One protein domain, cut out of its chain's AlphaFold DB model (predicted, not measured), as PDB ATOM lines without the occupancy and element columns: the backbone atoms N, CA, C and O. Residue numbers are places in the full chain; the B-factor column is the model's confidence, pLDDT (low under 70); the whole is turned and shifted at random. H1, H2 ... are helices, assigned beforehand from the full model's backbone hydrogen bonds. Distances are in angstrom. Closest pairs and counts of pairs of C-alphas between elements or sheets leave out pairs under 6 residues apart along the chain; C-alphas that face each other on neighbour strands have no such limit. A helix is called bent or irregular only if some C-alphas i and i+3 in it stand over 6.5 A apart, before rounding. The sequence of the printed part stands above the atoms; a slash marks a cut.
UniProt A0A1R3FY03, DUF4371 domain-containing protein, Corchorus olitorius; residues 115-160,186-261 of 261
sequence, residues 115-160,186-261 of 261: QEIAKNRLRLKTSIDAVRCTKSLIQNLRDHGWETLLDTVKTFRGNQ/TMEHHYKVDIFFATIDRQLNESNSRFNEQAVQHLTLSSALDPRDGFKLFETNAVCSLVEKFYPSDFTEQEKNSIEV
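This is residues 115 to 160 and 186 to 261 of the 261 residues of the protein "DUF4371 domain-containing protein" of Corchorus olitorius (UniProt A0A1R3FY03). Helix H1 bends into a wide V that packs near its bend, by residues 135 to 142, on the nearly straight H2. H3 follows H2, and the H5-H6 hairpin packs on H3; residues 151 to 160 stick out. The printed part has 122 residues, is all helix, with H1 to H6 in order, and extended: radius of gyration of the C-alphas 22.4 A, spans 70 by 34 by 16 A.

Start at H1, residues 115 to 159, one helix by its hydrogen bonds but bent: C-alphas 143 and 146 are 7.5 A apart. H2, residues 187 to 210, is likewise one bent helix, C-alphas 194 and 197 being 6.5 A apart. H1a, residues 115 to 143, touches H2b, residues 197 to 210, with residues 135 to 142 alone; the closest C-alphas, of Arg 142 and Phe 197, are 6.2 A apart. H3, residues 213 to 222, touches H5, residues 236 to 246, the closest C-alphas, of Leu 221 and Ala 238, being 5.4 A apart. H6, residues 253 to 259, forms a hairpin with H5, a shallow tilt of 31 degrees. H4, residues 228 to 231, touches no helix.

Find C-alpha 115 at (121.789, 131.426, 144.235); H1a runs 41.9 A. H6 ends at (94.463, 124.874, 140.943).

Residues 161 to 185 are cut out, a gap of 24.6 A between C-alphas 160 and 186. The pLDDT is under 70 at residues 226 to 234 and 260 to 261.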
ATOM      1  N   GLN A 115     121.225 130.206 143.666       81.12
ATOM      2  CA  GLN A 115     121.789 131.426 144.235       81.12
ATOM      3  C   GLN A 115     121.315 132.720 143.548       81.12
ATOM      4  O   GLN A 115     120.950 133.672 144.239       81.12
ATOM      5  N   GLU A 116     121.303 132.791 142.214       81.62
ATOM      6  CA  GLU A 116     120.923 134.009 141.479       81.62
ATOM      7  C   GLU A 116     119.476 134.420 141.732       81.62
ATOM      8  O   GLU A 116     119.180 135.599 141.921       81.62
ATOM      9  N   ILE A 117     118.562 133.461 141.791       77.62
ATOM     10  CA  ILE A 117     117.151 133.773 142.035       77.62
ATOM     11  C   ILE A 117     116.879 134.020 143.513       77.62
ATOM     12  O   ILE A 117     116.085 134.905 143.817       77.62
ATOM     13  N   ALA A 118     117.573 133.348 144.439       80.19
ATOM     14  CA  ALA A 118     117.528 133.749 145.846       80.19
ATOM     15  C   ALA A 118     117.958 135.221 145.999       80.19
ATOM     16  O   ALA A 118     117.286 136.008 146.668       80.19
ATOM     17  N   LYS A 119     119.016 135.629 145.283       84.69
ATOM     18  CA  LYS A 119     119.460 137.025 145.215       84.69
ATOM     19  C   LYS A 119     118.412 137.935 144.566       84.69
ATOM     20  O   LYS A 119     118.161 139.015 145.093       84.69
ATOM     21  N   ASN A 120     117.772 137.532 143.469       85.00
ATOM     22  CA  ASN A 120     116.726 138.336 142.823       85.00
ATOM     23  C   ASN A 120     115.473 138.492 143.693       85.00
ATOM     24  O   ASN A 120     114.931 139.590 143.770       85.00
ATOM     25  N   ARG A 121     115.057 137.444 144.411       82.44
ATOM     26  CA  ARG A 121     113.951 137.497 145.379       82.44
ATOM     27  C   ARG A 121     114.252 138.445 146.526       82.44
ATOM     28  O   ARG A 121     113.424 139.292 146.853       82.44
ATOM     29  N   LEU A 122     115.457 138.349 147.089       84.94
ATOM     30  CA  LEU A 122     115.910 139.292 148.103       84.94
ATOM     31  C   LEU A 122     115.880 140.726 147.560       84.94
ATOM     32  O   LEU A 122     115.290 141.597 148.188       84.94
ATOM     33  N   ARG A 123     116.433 140.961 146.363       90.12
ATOM     34  CA  ARG A 123     116.418 142.281 145.711       90.12
ATOM     35  C   ARG A 123     115.001 142.811 145.509       90.12
ATOM     36  O   ARG A 123     114.771 143.984 145.791       90.12
ATOM     37  N   LEU A 124     114.064 141.980 145.049       88.31
ATOM     38  CA  LEU A 124     112.663 142.362 144.869       88.31
ATOM     39  C   LEU A 124     112.041 142.792 146.201       88.31
ATOM     40  O   LEU A 124     111.516 143.900 146.298       88.31
ATOM     41  N   LYS A 125     112.166 141.956 147.238       85.12
ATOM     42  CA  LYS A 125     111.633 142.245 148.575       85.12
ATOM     43  C   LYS A 125     112.225 143.534 149.146       85.12
ATOM     44  O   LYS A 125     111.483 144.431 149.533       85.12
ATOM     45  N   THR A 126     113.551 143.665 149.116       89.50
ATOM     46  CA  THR A 126     114.246 144.872 149.577       89.50
ATOM     47  C   THR A 126     113.820 146.113 148.794       89.50
ATOM     48  O   THR A 126     113.667 147.173 149.388       89.50
ATOM     49  N   SER A 127     113.585 146.000 147.484       92.00
ATOM     50  CA  SER A 127     113.127 147.129 146.661       92.00
ATOM     51  C   SER A 127     111.710 147.569 147.037       92.00
ATOM     52  O   SER A 127     111.460 148.766 147.175       92.00
ATOM     53  N   ILE A 128     110.793 146.620 147.256       90.50
ATOM     54  CA  ILE A 128     109.426 146.901 147.724       90.50
ATOM     55  C   ILE A 128     109.462 147.602 149.089       90.50
ATOM     56  O   ILE A 128     108.804 148.629 149.278       90.50
ATOM     57  N   ASP A 129     110.262 147.089 150.023       90.25
ATOM     58  CA  ASP A 129     110.402 147.678 151.354       90.25
ATOM     59  C   ASP A 129     111.039 149.076 151.289       90.25
ATOM     60  O   ASP A 129     110.551 150.001 151.937       90.25
ATOM     61  N   ALA A 130     112.052 149.280 150.441       94.50
ATOM     62  CA  ALA A 130     112.676 150.586 150.235       94.50
ATOM     63  C   ALA A 130     111.683 151.628 149.699       94.50
ATOM     64  O   ALA A 130     111.660 152.763 150.184       94.50
ATOM     65  N   VAL A 131     110.821 151.254 148.746       93.94
ATOM     66  CA  VAL A 131     109.746 152.132 148.255       93.94
ATOM     67  C   VAL A 131     108.773 152.471 149.385       93.94
ATOM     68  O   VAL A 131     108.440 153.643 149.565       93.94
ATOM     69  N   ARG A 132     108.354 151.482 150.187       93.25
ATOM     70  CA  ARG A 132     107.465 151.704 151.341       93.25
ATOM     71  C   ARG A 132     108.085 152.677 152.349       93.25
ATOM     72  O   ARG A 132     107.431 153.642 152.745       93.25
ATOM     73  N   CYS A 133     109.343 152.460 152.727       95.81
ATOM     74  CA  CYS A 133     110.078 153.343 153.631       95.81
ATOM     75  C   CYS A 133     110.197 154.759 153.059       95.81
ATOM     76  O   CYS A 133     109.914 155.727 153.756       95.81
ATOM     77  N   THR A 134     110.544 154.888 151.777       96.19
ATOM     78  CA  THR A 134     110.681 156.189 151.107       96.19
ATOM     79  C   THR A 134     109.365 156.964 151.118       96.19
ATOM     80  O   THR A 134     109.355 158.139 151.471       96.19
ATOM     81  N   LYS A 135     108.237 156.309 150.814       95.38
ATOM     82  CA  LYS A 135     106.903 156.925 150.901       95.38
ATOM     83  C   LYS A 135     106.605 157.442 152.308       95.38
ATOM     84  O   LYS A 135     106.154 158.574 152.456       95.38
ATOM     85  N   SER A 136     106.899 156.642 153.335       96.31
ATOM     86  CA  SER A 136     106.705 157.040 154.734       96.31
ATOM     87  C   SER A 136     107.578 158.238 155.120       96.31
ATOM     88  O   SER A 136     107.098 159.162 155.770       96.31
ATOM     89  N   LEU A 137     108.836 158.271 154.675       97.12
ATOM     90  CA  LEU A 137     109.734 159.403 154.912       97.12
ATOM     91  C   LEU A 137     109.248 160.682 154.217       97.12
ATOM     92  O   LEU A 137     109.254 161.745 154.830       97.12
ATOM     93  N   ILE A 138     108.783 160.582 152.968       96.69
ATOM     94  CA  ILE A 138     108.209 161.713 152.223       96.69
ATOM     95  C   ILE A 138     106.942 162.234 152.918       96.69
ATOM     96  O   ILE A 138     106.782 163.443 153.070       96.69
ATOM     97  N   GLN A 139     106.072 161.339 153.393       96.94
ATOM     98  CA  GLN A 139     104.886 161.716 154.163       96.94
ATOM     99  C   GLN A 139     105.270 162.420 155.474       96.94
ATOM    100  O   GLN A 139     104.744 163.481 155.786       96.94
ATOM    101  N   ASN A 140     106.256 161.899 156.206       96.75
ATOM    102  CA  ASN A 140     106.752 162.553 157.418       96.75
ATOM    103  C   ASN A 140     107.331 163.947 157.134       96.75
ATOM    104  O   ASN A 140     107.099 164.872 157.913       96.75
ATOM    105  N   LEU A 141     108.045 164.115 156.015       96.31
ATOM    106  CA  LEU A 141     108.549 165.415 155.567       96.31
ATOM    107  C   LEU A 141     107.401 166.392 155.271       96.31
ATOM    108  O   LEU A 141     107.504 167.572 155.595       96.31
ATOM    109  N   ARG A 142     106.296 165.905 154.699       96.50
ATOM    110  CA  ARG A 142     105.088 166.704 154.475       96.50
ATOM    111  C   ARG A 142     104.487 167.199 155.787       96.50
ATOM    112  O   ARG A 142     104.213 168.386 155.928       96.50
ATOM    113  N   ASP A 143     104.289 166.284 156.727       96.44
ATOM    114  CA  ASP A 143     103.477 166.541 157.916       96.44
ATOM    115  C   ASP A 143     104.257 167.305 158.993       96.44
ATOM    116  O   ASP A 143     103.693 168.145 159.692       96.44
ATOM    117  N   HIS A 144     105.569 167.069 159.087       96.50
ATOM    118  CA  HIS A 144     106.415 167.588 160.169       96.50
ATOM    119  C   HIS A 144     107.662 168.339 159.675       96.50
ATOM    120  O   HIS A 144     108.383 168.949 160.466       96.50
ATOM    121  N   GLY A 145     107.959 168.302 158.375       95.94
ATOM    122  CA  GLY A 145     109.224 168.808 157.837       95.94
ATOM    123  C   GLY A 145     109.272 170.312 157.596       95.94
ATOM    124  O   GLY A 145     110.367 170.868 157.550       95.94
ATOM    125  N   TRP A 146     108.122 170.986 157.468       95.88
ATOM    126  CA  TRP A 146     108.089 172.417 157.139       95.88
ATOM    127  C   TRP A 146     108.821 173.282 158.170       95.88
ATOM    128  O   TRP A 146     109.682 174.071 157.790       95.88
ATOM    129  N   GLU A 147     108.516 173.125 159.461       95.00
ATOM    130  CA  GLU A 147     109.126 173.957 160.510       95.00
ATOM    131  C   GLU A 147     110.641 173.732 160.586       95.00
ATOM    132  O   GLU A 147     111.414 174.686 160.638       95.00
ATOM    133  N   THR A 148     111.067 172.469 160.486       95.94
ATOM    134  CA  THR A 148     112.488 172.086 160.473       95.94
ATOM    135  C   THR A 148     113.220 172.698 159.276       95.94
ATOM    136  O   THR A 148     114.319 173.241 159.415       95.94
ATOM    137  N   LEU A 149     112.610 172.645 158.087       94.62
ATOM    138  CA  LEU A 149     113.157 173.261 156.881       94.62
ATOM    139  C   LEU A 149     113.261 174.779 157.044       94.62
ATOM    140  O   LEU A 149     114.300 175.364 156.740       94.62
ATOM    141  N   LEU A 150     112.195 175.415 157.527       92.62
ATOM    142  CA  LEU A 150     112.136 176.857 157.705       92.62
ATOM    143  C   LEU A 150     113.201 177.346 158.696       92.62
ATOM    144  O   LEU A 150     113.867 178.345 158.423       92.62
ATOM    145  N   ASP A 151     113.396 176.640 159.808       93.00
ATOM    146  CA  ASP A 151     114.431 176.949 160.799       93.00
ATOM    147  C   ASP A 151     115.851 176.783 160.235       93.00
ATOM    148  O   ASP A 151     116.700 177.671 160.364       93.00
ATOM    149  N   THR A 152     116.080 175.703 159.483       94.31
ATOM    150  CA  THR A 152     117.353 175.463 158.786       94.31
ATOM    151  C   THR A 152     117.665 176.590 157.799       94.31
ATOM    152  O   THR A 152     118.780 177.112 157.774       94.31
ATOM    153  N   VAL A 153     116.674 177.017 157.009       90.94
ATOM    154  CA  VAL A 153     116.815 178.126 156.053       90.94
ATOM    155  C   VAL A 153     117.085 179.446 156.773       90.94
ATOM    156  O   VAL A 153     117.948 180.206 156.332       90.94
ATOM    157  N   LYS A 154     116.395 179.724 157.888       89.75
ATOM    158  CA  LYS A 154     116.638 180.919 158.715       89.75
ATOM    159  C   LYS A 154     118.075 180.943 159.247       89.75
ATOM    160  O   LYS A 154     118.740 181.971 159.118       89.75
ATOM    161  N   THR A 155     118.559 179.814 159.762       92.06
ATOM    162  CA  THR A 155     119.921 179.658 160.292       92.06
ATOM    163  C   THR A 155     120.973 179.836 159.200       92.06
ATOM    164  O   THR A 155     121.887 180.648 159.335       92.06
ATOM    165  N   PHE A 156     120.810 179.140 158.071       91.88
ATOM    166  CA  PHE A 156     121.712 179.247 156.923       91.88
ATOM    167  C   PHE A 156     121.827 180.690 156.428       91.88
ATOM    168  O   PHE A 156     122.923 181.206 156.226       91.88
ATOM    169  N   ARG A 157     120.686 181.363 156.277       88.56
ATOM    170  CA  ARG A 157     120.629 182.757 155.854       88.56
ATOM    171  C   ARG A 157     121.325 183.699 156.840       88.56
ATOM    172  O   ARG A 157     122.019 184.603 156.386       88.56
ATOM    173  N   GLY A 158     121.133 183.504 158.147       87.81
ATOM    174  CA  GLY A 158     121.807 184.292 159.182       87.81
ATOM    175  C   GLY A 158     123.330 184.220 159.061       87.81
ATOM    176  O   GLY A 158     124.002 185.235 159.187       87.81
ATOM    177  N   ASN A 159     123.859 183.049 158.695       88.12
ATOM    178  CA  ASN A 159     125.293 182.842 158.482       88.12
ATOM    179  C   ASN A 159     125.838 183.491 157.196       88.12
ATOM    180  O   ASN A 159     127.049 183.628 157.060       88.12
ATOM    181  N   GLN A 160     124.971 183.847 156.242       87.62
ATOM    182  CA  GLN A 160     125.350 184.392 154.929       87.62
ATOM    183  C   GLN A 160     124.971 185.875 154.757       87.62
ATOM    184  O   GLN A 160     125.077 186.400 153.653       87.62
ATOM    185  N   THR A 186      99.562 184.997 151.778       90.62
ATOM    186  CA  THR A 186     100.851 185.367 152.395       90.62
ATOM    187  C   THR A 186     102.030 184.699 151.685       90.62
ATOM    188  O   THR A 186     101.890 183.648 151.054       90.62
ATOM    189  N   MET A 187     103.216 185.298 151.796       87.75
ATOM    190  CA  MET A 187     104.461 184.723 151.284       87.75
ATOM    191  C   MET A 187     104.727 183.336 151.888       87.75
ATOM    192  O   MET A 187     105.123 182.418 151.169       87.75
ATOM    193  N   GLU A 188     104.457 183.162 153.186       90.81
ATOM    194  CA  GLU A 188     104.590 181.862 153.847       90.81
ATOM    195  C   GLU A 188     103.694 180.800 153.211       90.81
ATOM    196  O   GLU A 188     104.170 179.715 152.884       90.81
ATOM    197  N   HIS A 189     102.414 181.107 152.988       91.94
ATOM    198  CA  HIS A 189     101.493 180.151 152.382       91.94
ATOM    199  C   HIS A 189     101.940 179.771 150.973       91.94
ATOM    200  O   HIS A 189     101.888 178.596 150.622       91.94
ATOM    201  N   HIS A 190     102.431 180.729 150.183       90.94
ATOM    202  CA  HIS A 190     102.947 180.420 148.856       90.94
ATOM    203  C   HIS A 190     104.087 179.388 148.907       90.94
ATOM    204  O   HIS A 190     104.047 178.373 148.215       90.94
ATOM    205  N   TYR A 191     105.087 179.587 149.769       91.81
ATOM    206  CA  TYR A 191     106.190 178.630 149.877       91.81
ATOM    207  C   TYR A 191     105.780 177.303 150.528       91.81
ATOM    208  O   TYR A 191     106.196 176.245 150.056       91.81
ATOM    209  N   LYS A 192     104.961 177.334 151.582       94.12
ATOM    210  CA  LYS A 192     104.542 176.138 152.325       94.12
ATOM    211  C   LYS A 192     103.566 175.279 151.531       94.12
ATOM    212  O   LYS A 192     103.756 174.075 151.410       94.12
ATOM    213  N   VAL A 193     102.517 175.892 150.997       93.56
ATOM    214  CA  VAL A 193     101.395 175.181 150.379       93.56
ATOM    215  C   VAL A 193     101.622 175.022 148.881       93.56
ATOM    216  O   VAL A 193     101.681 173.893 148.395       93.56
ATOM    217  N   ASP A 194     101.812 176.127 148.155       92.75
ATOM    218  CA  ASP A 194     101.873 176.081 146.686       92.75
ATOM    219  C   ASP A 194     103.166 175.450 146.157       92.75
ATOM    220  O   ASP A 194     103.191 174.965 145.026       92.75
ATOM    221  N   ILE A 195     104.249 175.485 146.940       93.25
ATOM    222  CA  ILE A 195     105.550 174.941 146.540       93.25
ATOM    223  C   ILE A 195     105.863 173.666 147.321       93.25
ATOM    224  O   ILE A 195     105.946 172.599 146.717       93.25
ATOM    225  N   PHE A 196     106.052 173.746 148.640       96.00
ATOM    226  CA  PHE A 196     106.558 172.624 149.435       96.00
ATOM    227  C   PHE A 196     105.566 171.454 149.486       96.00
ATOM    228  O   PHE A 196     105.895 170.365 149.011       96.00
ATOM    229  N   PHE A 197     104.336 171.677 149.961       97.19
ATOM    230  CA  PHE A 197     103.303 170.638 149.978       97.19
ATOM    231  C   PHE A 197     102.946 170.172 148.572       97.19
ATOM    232  O   PHE A 197     102.958 168.971 148.335       97.19
ATOM    233  N   ALA A 198     102.730 171.081 147.617       97.19
ATOM    234  CA  ALA A 198     102.413 170.691 146.242       97.19
ATOM    235  C   ALA A 198     103.491 169.790 145.608       97.19
ATOM    236  O   ALA A 198     103.171 168.831 144.904       97.19
ATOM    237  N   THR A 199     104.774 170.069 145.867       97.31
ATOM    238  CA  THR A 199     105.882 169.244 145.365       97.31
ATOM    239  C   THR A 199     105.885 167.870 146.024       97.31
ATOM    240  O   THR A 199     105.999 166.863 145.325       97.31
ATOM    241  N   ILE A 200     105.732 167.810 147.349       97.31
ATOM    242  CA  ILE A 200     105.705 166.546 148.092       97.31
ATOM    243  C   ILE A 200     104.491 165.700 147.702       97.31
ATOM    244  O   ILE A 200     104.646 164.523 147.381       97.31
ATOM    245  N   ASP A 201     103.309 166.308 147.642       97.38
ATOM    246  CA  ASP A 201     102.058 165.648 147.270       97.38
ATOM    247  C   ASP A 201     102.146 165.069 145.862       97.38
ATOM    248  O   ASP A 201     101.730 163.934 145.628       97.38
ATOM    249  N   ARG A 202     102.780 165.791 144.931       96.88
ATOM    250  CA  ARG A 202     103.044 165.273 143.587       96.88
ATOM    251  C   ARG A 202     103.940 164.034 143.613       96.88
ATOM    252  O   ARG A 202     103.625 163.059 142.933       96.88
ATOM    253  N   GLN A 203     105.040 164.060 144.367       96.31
ATOM    254  CA  GLN A 203     105.952 162.911 144.467       96.31
ATOM    255  C   GLN A 203     105.272 161.703 145.112       96.31
ATOM    256  O   GLN A 203     105.405 160.575 144.634       96.31
ATOM    257  N   LEU A 204     104.504 161.938 146.174       96.06
ATOM    258  CA  LEU A 204     103.780 160.890 146.872       96.06
ATOM    259  C   LEU A 204     102.693 160.277 145.984       96.06
ATOM    260  O   LEU A 204     102.586 159.055 145.910       96.06
ATOM    261  N   ASN A 205     101.934 161.108 145.267       95.56
ATOM    262  CA  ASN A 205     100.900 160.653 144.346       95.56
ATOM    263  C   ASN A 205     101.484 159.804 143.208       95.56
ATOM    264  O   ASN A 205     100.964 158.729 142.921       95.56
ATOM    265  N   GLU A 206     102.596 160.232 142.606       95.31
ATOM    266  CA  GLU A 206     103.278 159.461 141.558       95.31
ATOM    267  C   GLU A 206     103.826 158.126 142.088       95.31
ATOM    268  O   GLU A 206     103.715 157.082 141.447       95.31
ATOM    269  N   SER A 207     104.395 158.125 143.294       92.62
ATOM    270  CA  SER A 207     104.880 156.892 143.921       92.62
ATOM    271  C   SER A 207     103.728 155.941 144.271       92.62
ATOM    272  O   SER A 207     103.851 154.717 144.148       92.62
ATOM    273  N   ASN A 208     102.588 156.480 144.699       93.69
ATOM    274  CA  ASN A 208     101.391 155.706 145.011       93.69
ATOM    275  C   ASN A 208     100.691 155.166 143.769       93.69
ATOM    276  O   ASN A 208     100.202 154.044 143.834       93.69
ATOM    277  N   SER A 209     100.699 155.884 142.646       93.44
ATOM    278  CA  SER A 209     100.133 155.381 141.392       93.44
ATOM    279  C   SER A 209     100.971 154.233 140.817       93.44
ATOM    280  O   SER A 209     100.418 153.182 140.490       93.44
ATOM    281  N   ARG A 210     102.303 154.394 140.766       91.00
ATOM    282  CA  ARG A 210     103.238 153.389 140.223       91.00
ATOM    283  C   ARG A 210     103.373 152.148 141.099       91.00
ATOM    284  O   ARG A 210     103.426 151.039 140.585       91.00
ATOM    285  N   PHE A 211     103.442 152.337 142.415       91.44
ATOM    286  CA  PHE A 211     103.591 151.259 143.398       91.44
ATOM    287  C   PHE A 211     102.353 151.182 144.284       91.44
ATOM    288  O   PHE A 211     102.441 151.305 145.511       91.44
ATOM    289  N   ASN A 212     101.193 151.054 143.646       91.62
ATOM    290  CA  ASN A 212      99.945 150.812 144.351       91.62
ATOM    291  C   ASN A 212      99.931 149.393 144.953       91.62
ATOM    292  O   ASN A 212     100.784 148.552 144.651       91.62
ATOM    293  N   GLU A 213      98.960 149.131 145.825       89.94
ATOM    294  CA  GLU A 213      98.844 147.846 146.517       89.94
ATOM    295  C   GLU A 213      98.689 146.671 145.543       89.94
ATOM    296  O   GLU A 213      99.321 145.635 145.742       89.94
ATOM    297  N   GLN A 214      97.950 146.857 144.444       90.12
ATOM    298  CA  GLN A 214      97.785 145.832 143.412       90.12
ATOM    299  C   GLN A 214      99.108 145.512 142.705       90.12
ATOM    300  O   GLN A 214      99.440 144.344 142.554       90.12
ATOM    301  N   ALA A 215      99.899 146.516 142.322       89.81
ATOM    302  CA  ALA A 215     101.190 146.328 141.665       89.81
ATOM    303  C   ALA A 215     102.194 145.620 142.588       89.81
ATOM    304  O   ALA A 215     102.884 144.689 142.176       89.81
ATOM    305  N   VAL A 216     102.249 146.019 143.863       89.69
ATOM    306  CA  VAL A 216     103.111 145.367 144.861       89.69
ATOM    307  C   VAL A 216     102.654 143.931 145.127       89.69
ATOM    308  O   VAL A 216     103.490 143.027 145.205       89.69
ATOM    309  N   GLN A 217     101.345 143.699 145.237       88.56
ATOM    310  CA  GLN A 217     100.778 142.365 145.420       88.56
ATOM    311  C   GLN A 217     101.050 141.475 144.205       88.56
ATOM    312  O   GLN A 217     101.504 140.350 144.386       88.56
ATOM    313  N   HIS A 218     100.863 141.978 142.983       88.06
ATOM    314  CA  HIS A 218     101.165 141.257 141.744       88.06
ATOM    315  C   HIS A 218     102.632 140.833 141.676       88.06
ATOM    316  O   HIS A 218     102.918 139.659 141.450       88.06
ATOM    317  N   LEU A 219     103.561 141.752 141.957       87.00
ATOM    318  CA  LEU A 219     104.998 141.462 142.000       87.00
ATOM    319  C   LEU A 219     105.347 140.420 143.069       87.00
ATOM    320  O   LEU A 219     106.164 139.529 142.833       87.00
ATOM    321  N   THR A 220     104.714 140.516 144.239       83.69
ATOM    322  CA  THR A 220     104.932 139.579 145.347       83.69
ATOM    323  C   THR A 220     104.437 138.181 144.985       83.69
ATOM    324  O   THR A 220     105.192 137.220 145.111       83.69
ATOM    325  N   LEU A 221     103.209 138.061 144.474       84.69
ATOM    326  CA  LEU A 221     102.620 136.785 144.058       84.69
ATOM    327  C   LEU A 221     103.379 136.169 142.874       84.69
ATOM    328  O   LEU A 221     103.662 134.976 142.882       84.69
ATOM    329  N   SER A 222     103.801 136.981 141.902       82.69
ATOM    330  CA  SER A 222     104.599 136.515 140.757       82.69
ATOM    331  C   SER A 222     105.944 135.919 141.184       82.69
ATOM    332  O   SER A 222     106.465 135.027 140.519       82.69
ATOM    333  N   SER A 223     106.503 136.346 142.323       77.06
ATOM    334  CA  SER A 223     107.749 135.773 142.854       77.06
ATOM    335  C   SER A 223     107.618 134.316 143.335       77.06
ATOM    336  O   SER A 223     108.636 133.625 143.474       77.06
ATOM    337  N   ALA A 224     106.384 133.840 143.552       73.75
ATOM    338  CA  ALA A 224     106.071 132.459 143.922       73.75
ATOM    339  C   ALA A 224     106.088 131.491 142.723       73.75
ATOM    340  O   ALA A 224     106.183 130.284 142.922       73.75
ATOM    341  N   LEU A 225     106.077 131.994 141.481       74.38
ATOM    342  CA  LEU A 225     106.130 131.188 140.251       74.38
ATOM    343  C   LEU A 225     107.551 130.692 139.900       74.38
ATOM    344  O   LEU A 225     107.870 130.515 138.729       74.38
ATOM    345  N   ASP A 226     108.429 130.490 140.889       69.56
ATOM    346  CA  ASP A 226     109.801 130.014 140.649       69.56
ATOM    347  C   ASP A 226     109.776 128.531 140.236       69.56
ATOM    348  O   ASP A 226     109.399 127.680 141.047       69.56
ATOM    349  N   PRO A 227     110.180 128.200 138.996       63.53
ATOM    350  CA  PRO A 227     110.063 126.849 138.451       63.53
ATOM    351  C   PRO A 227     111.082 125.856 139.028       63.53
ATOM    352  O   PRO A 227     111.011 124.654 138.762       63.53
ATOM    353  N   ARG A 228     112.072 126.322 139.795       63.28
ATOM    354  CA  ARG A 228     113.235 125.497 140.146       63.28
ATOM    355  C   ARG A 228     112.991 124.567 141.318       63.28
ATOM    356  O   ARG A 228     112.037 124.697 142.083       63.28
ATOM    357  N   ASP A 229     113.885 123.584 141.412       59.47
ATOM    358  CA  ASP A 229     113.800 122.450 142.330       59.47
ATOM    359  C   ASP A 229     112.476 121.673 142.212       59.47
ATOM    360  O   ASP A 229     112.066 121.003 143.158       59.47
ATOM    361  N   GLY A 230     111.818 121.752 141.049       58.09
ATOM    362  CA  GLY A 230     110.499 121.175 140.817       58.09
ATOM    363  C   GLY A 230     109.406 121.919 141.572       58.09
ATOM    364  O   GLY A 230     108.613 121.271 142.247       58.09
ATOM    365  N   PHE A 231     109.385 123.254 141.488       64.06
ATOM    366  CA  PHE A 231     108.358 124.084 142.122       64.06
ATOM    367  C   PHE A 231     108.327 123.955 143.660       64.06
ATOM    368  O   PHE A 231     107.300 124.143 144.294       64.06
ATOM    369  N   LYS A 232     109.453 123.680 144.334       63.75
ATOM    370  CA  LYS A 232     109.460 123.551 145.813       63.75
ATOM    371  C   LYS A 232     109.026 124.810 146.566       63.75
ATOM    372  O   LYS A 232     108.596 124.717 147.710       63.75
ATOM    373  N   LEU A 233     109.198 125.978 145.953       61.06
ATOM    374  CA  LEU A 233     108.819 127.285 146.508       61.06
ATOM    375  C   LEU A 233     107.501 127.792 145.908       61.06
ATOM    376  O   LEU A 233     107.208 128.983 145.981       61.06
ATOM    377  N   PHE A 234     106.749 126.885 145.287       66.88
ATOM    378  CA  PHE A 234     105.439 127.127 144.715       66.88
ATOM    379  C   PHE A 234     104.404 127.150 145.828       66.88
ATOM    380  O   PHE A 234     104.106 126.139 146.463       66.88
ATOM    381  N   GLU A 235     103.862 128.333 146.075       73.12
ATOM    382  CA  GLU A 235     102.747 128.506 146.990       73.12
ATOM    383  C   GLU A 235     101.449 128.457 146.184       73.12
ATOM    384  O   GLU A 235     101.090 129.425 145.514       73.12
ATOM    385  N   THR A 236     100.729 127.336 146.256       75.62
ATOM    386  CA  THR A 236      99.441 127.137 145.563       75.62
ATOM    387  C   THR A 236      98.465 128.283 145.833       75.62
ATOM    388  O   THR A 236      97.910 128.854 144.901       75.62
ATOM    389  N   ASN A 237      98.355 128.716 147.092       80.62
ATOM    390  CA  ASN A 237      97.522 129.855 147.491       80.62
ATOM    391  C   ASN A 237      97.922 131.171 146.804       80.62
ATOM    392  O   ASN A 237      97.059 131.997 146.495       80.62
ATOM    393  N   ALA A 238      99.221 131.386 146.567       82.81
ATOM    394  CA  ALA A 238      99.707 132.572 145.874       82.81
ATOM    395  C   ALA A 238      99.331 132.532 144.386       82.81
ATOM    396  O   ALA A 238      98.958 133.561 143.823       82.81
ATOM    397  N   VAL A 239      99.360 131.348 143.768       82.00
ATOM    398  CA  VAL A 239      98.938 131.146 142.375       82.00
ATOM    399  C   VAL A 239      97.428 131.298 142.220       82.00
ATOM    400  O   VAL A 239      97.008 132.042 141.337       82.00
ATOM    401  N   CYS A 240      96.615 130.699 143.099       83.19
ATOM    402  CA  CYS A 240      95.163 130.930 143.107       83.19
ATOM    403  C   CYS A 240      94.860 132.426 143.235       83.19
ATOM    404  O   CYS A 240      94.160 132.995 142.404       83.19
ATOM    405  N   SER A 241      95.509 133.099 144.194       86.31
ATOM    406  CA  SER A 241      95.367 134.548 144.375       86.31
ATOM    407  C   SER A 241      95.776 135.346 143.135       86.31
ATOM    408  O   SER A 241      95.172 136.379 142.852       86.31
ATOM    409  N   LEU A 242      96.808 134.914 142.404       88.06
ATOM    410  CA  LEU A 242      97.270 135.578 141.187       88.06
ATOM    411  C   LEU A 242      96.246 135.424 140.055       88.06
ATOM    412  O   LEU A 242      95.884 136.410 139.414       88.06
ATOM    413  N   VAL A 243      95.764 134.200 139.842       87.31
ATOM    414  CA  VAL A 243      94.774 133.867 138.812       87.31
ATOM    415  C   VAL A 243      93.457 134.592 139.072       87.31
ATOM    416  O   VAL A 243      92.926 135.245 138.179       87.31
ATOM    417  N   GLU A 244      92.955 134.543 140.302       87.69
ATOM    418  CA  GLU A 244      91.684 135.167 140.669       87.69
ATOM    419  C   GLU A 244      91.729 136.692 140.586       87.69
ATOM    420  O   GLU A 244      90.792 137.312 140.084       87.69
ATOM    421  N   LYS A 245      92.806 137.312 141.088       88.31
ATOM    422  CA  LYS A 245      92.863 138.774 141.227       88.31
ATOM    423  C   LYS A 245      93.375 139.490 139.985       88.31
ATOM    424  O   LYS A 245      92.969 140.626 139.757       88.31
ATOM    425  N   PHE A 246      94.273 138.873 139.215       88.31
ATOM    426  CA  PHE A 246      94.981 139.554 138.122       88.31
ATOM    427  C   PHE A 246      94.705 138.968 136.739       88.31
ATOM    428  O   PHE A 246      94.790 139.711 135.764       88.31
ATOM    429  N   TYR A 247      94.323 137.691 136.645       89.25
ATOM    430  CA  TYR A 247      94.043 137.019 135.369       89.25
ATOM    431  C   TYR A 247      92.664 136.322 135.335       89.25
ATOM    432  O   TYR A 247      92.554 135.195 134.853       89.25
ATOM    433  N   PRO A 248      91.570 136.950 135.815       86.44
ATOM    434  CA  PRO A 248      90.285 136.262 135.974       86.44
ATOM    435  C   PRO A 248      89.643 135.825 134.651       86.44
ATOM    436  O   PRO A 248      88.810 134.918 134.667       86.44
ATOM    437  N   SER A 249      89.998 136.477 133.539       89.56
ATOM    438  CA  SER A 249      89.471 136.207 132.194       89.56
ATOM    439  C   SER A 249      90.274 135.170 131.412       89.56
ATOM    440  O   SER A 249      89.748 134.613 130.453       89.56
ATOM    441  N   ASP A 250      91.516 134.902 131.817       88.88
ATOM    442  CA  ASP A 250      92.409 133.981 131.103       88.88
ATOM    443  C   ASP A 250      92.196 132.519 131.522       88.88
ATOM    444  O   ASP A 250      92.695 131.607 130.866       88.88
ATOM    445  N   PHE A 251      91.443 132.295 132.603       86.94
ATOM    446  CA  PHE A 251      91.169 130.977 133.168       86.94
ATOM    447  C   PHE A 251      89.669 130.749 133.316       86.94
ATOM    448  O   PHE A 251      88.933 131.595 133.834       86.94
ATOM    449  N   THR A 252      89.216 129.566 132.917       88.31
ATOM    450  CA  THR A 252      87.853 129.102 133.182       88.31
ATOM    451  C   THR A 252      87.673 128.739 134.658       88.31
ATOM    452  O   THR A 252      88.626 128.370 135.342       88.31
ATOM    453  N   GLU A 253      86.438 128.766 135.163       84.12
ATOM    454  CA  GLU A 253      86.139 128.349 136.546       84.12
ATOM    455  C   GLU A 253      86.579 126.904 136.832       84.12
ATOM    456  O   GLU A 253      87.017 126.577 137.930       84.12
ATOM    457  N   GLN A 254      86.532 126.031 135.822       82.81
ATOM    458  CA  GLN A 254      87.019 124.662 135.952       82.81
ATOM    459  C   GLN A 254      88.546 124.604 136.114       82.81
ATOM    460  O   GLN A 254      89.040 123.792 136.897       82.81
ATOM    461  N   GLU A 255      89.293 125.451 135.405       81.56
ATOM    462  CA  GLU A 255      90.748 125.555 135.553       81.56
ATOM    463  C   GLU A 255      91.127 126.158 136.905       81.56
ATOM    464  O   GLU A 255      92.000 125.609 137.568       81.56
ATOM    465  N   LYS A 256      90.420 127.197 137.369       81.12
ATOM    466  CA  LYS A 256      90.625 127.792 138.703       81.12
ATOM    467  C   LYS A 256      90.418 126.767 139.819       81.12
ATOM    468  O   LYS A 256      91.324 126.534 140.611       81.12
ATOM    469  N   ASN A 257      89.294 126.050 139.789       78.44
ATOM    470  CA  ASN A 257      88.988 124.986 140.752       78.44
ATOM    471  C   ASN A 257      89.977 123.815 140.682       78.44
ATOM    472  O   ASN A 257      90.112 123.057 141.637       78.44
ATOM    473  N   SER A 258      90.656 123.631 139.546       74.81
ATOM    474  CA  SER A 258      91.692 122.607 139.410       74.81
ATOM    475  C   SER A 258      93.017 123.025 140.055       74.81
ATOM    476  O   SER A 258      93.806 122.138 140.351       74.81
ATOM    477  N   ILE A 259      93.259 124.326 140.281       71.12
ATOM    478  CA  ILE A 259      94.463 124.874 140.943       71.12
ATOM    479  C   ILE A 259      94.317 124.873 142.484       71.12
ATOM    480  O   ILE A 259      95.315 124.875 143.201       71.12
ATOM    481  N   GLU A 260      93.096 124.802 143.019       62.31
ATOM    482  CA  GLU A 260      92.842 124.720 144.470       62.31
ATOM    483  C   GLU A 260      93.033 123.311 145.088       62.31
ATOM    484  O   GLU A 260      92.969 123.173 146.313       62.31
ATOM    485  N   VAL A 261      93.245 122.254 144.283       48.81
ATOM    486  CA  VAL A 261      93.118 120.825 144.690       48.81
ATOM    487  C   VAL A 261      94.438 120.060 144.774       48.81
ATOM    488  O   VAL A 261      94.558 119.259 145.736       48.81
TER     489      VAL A 261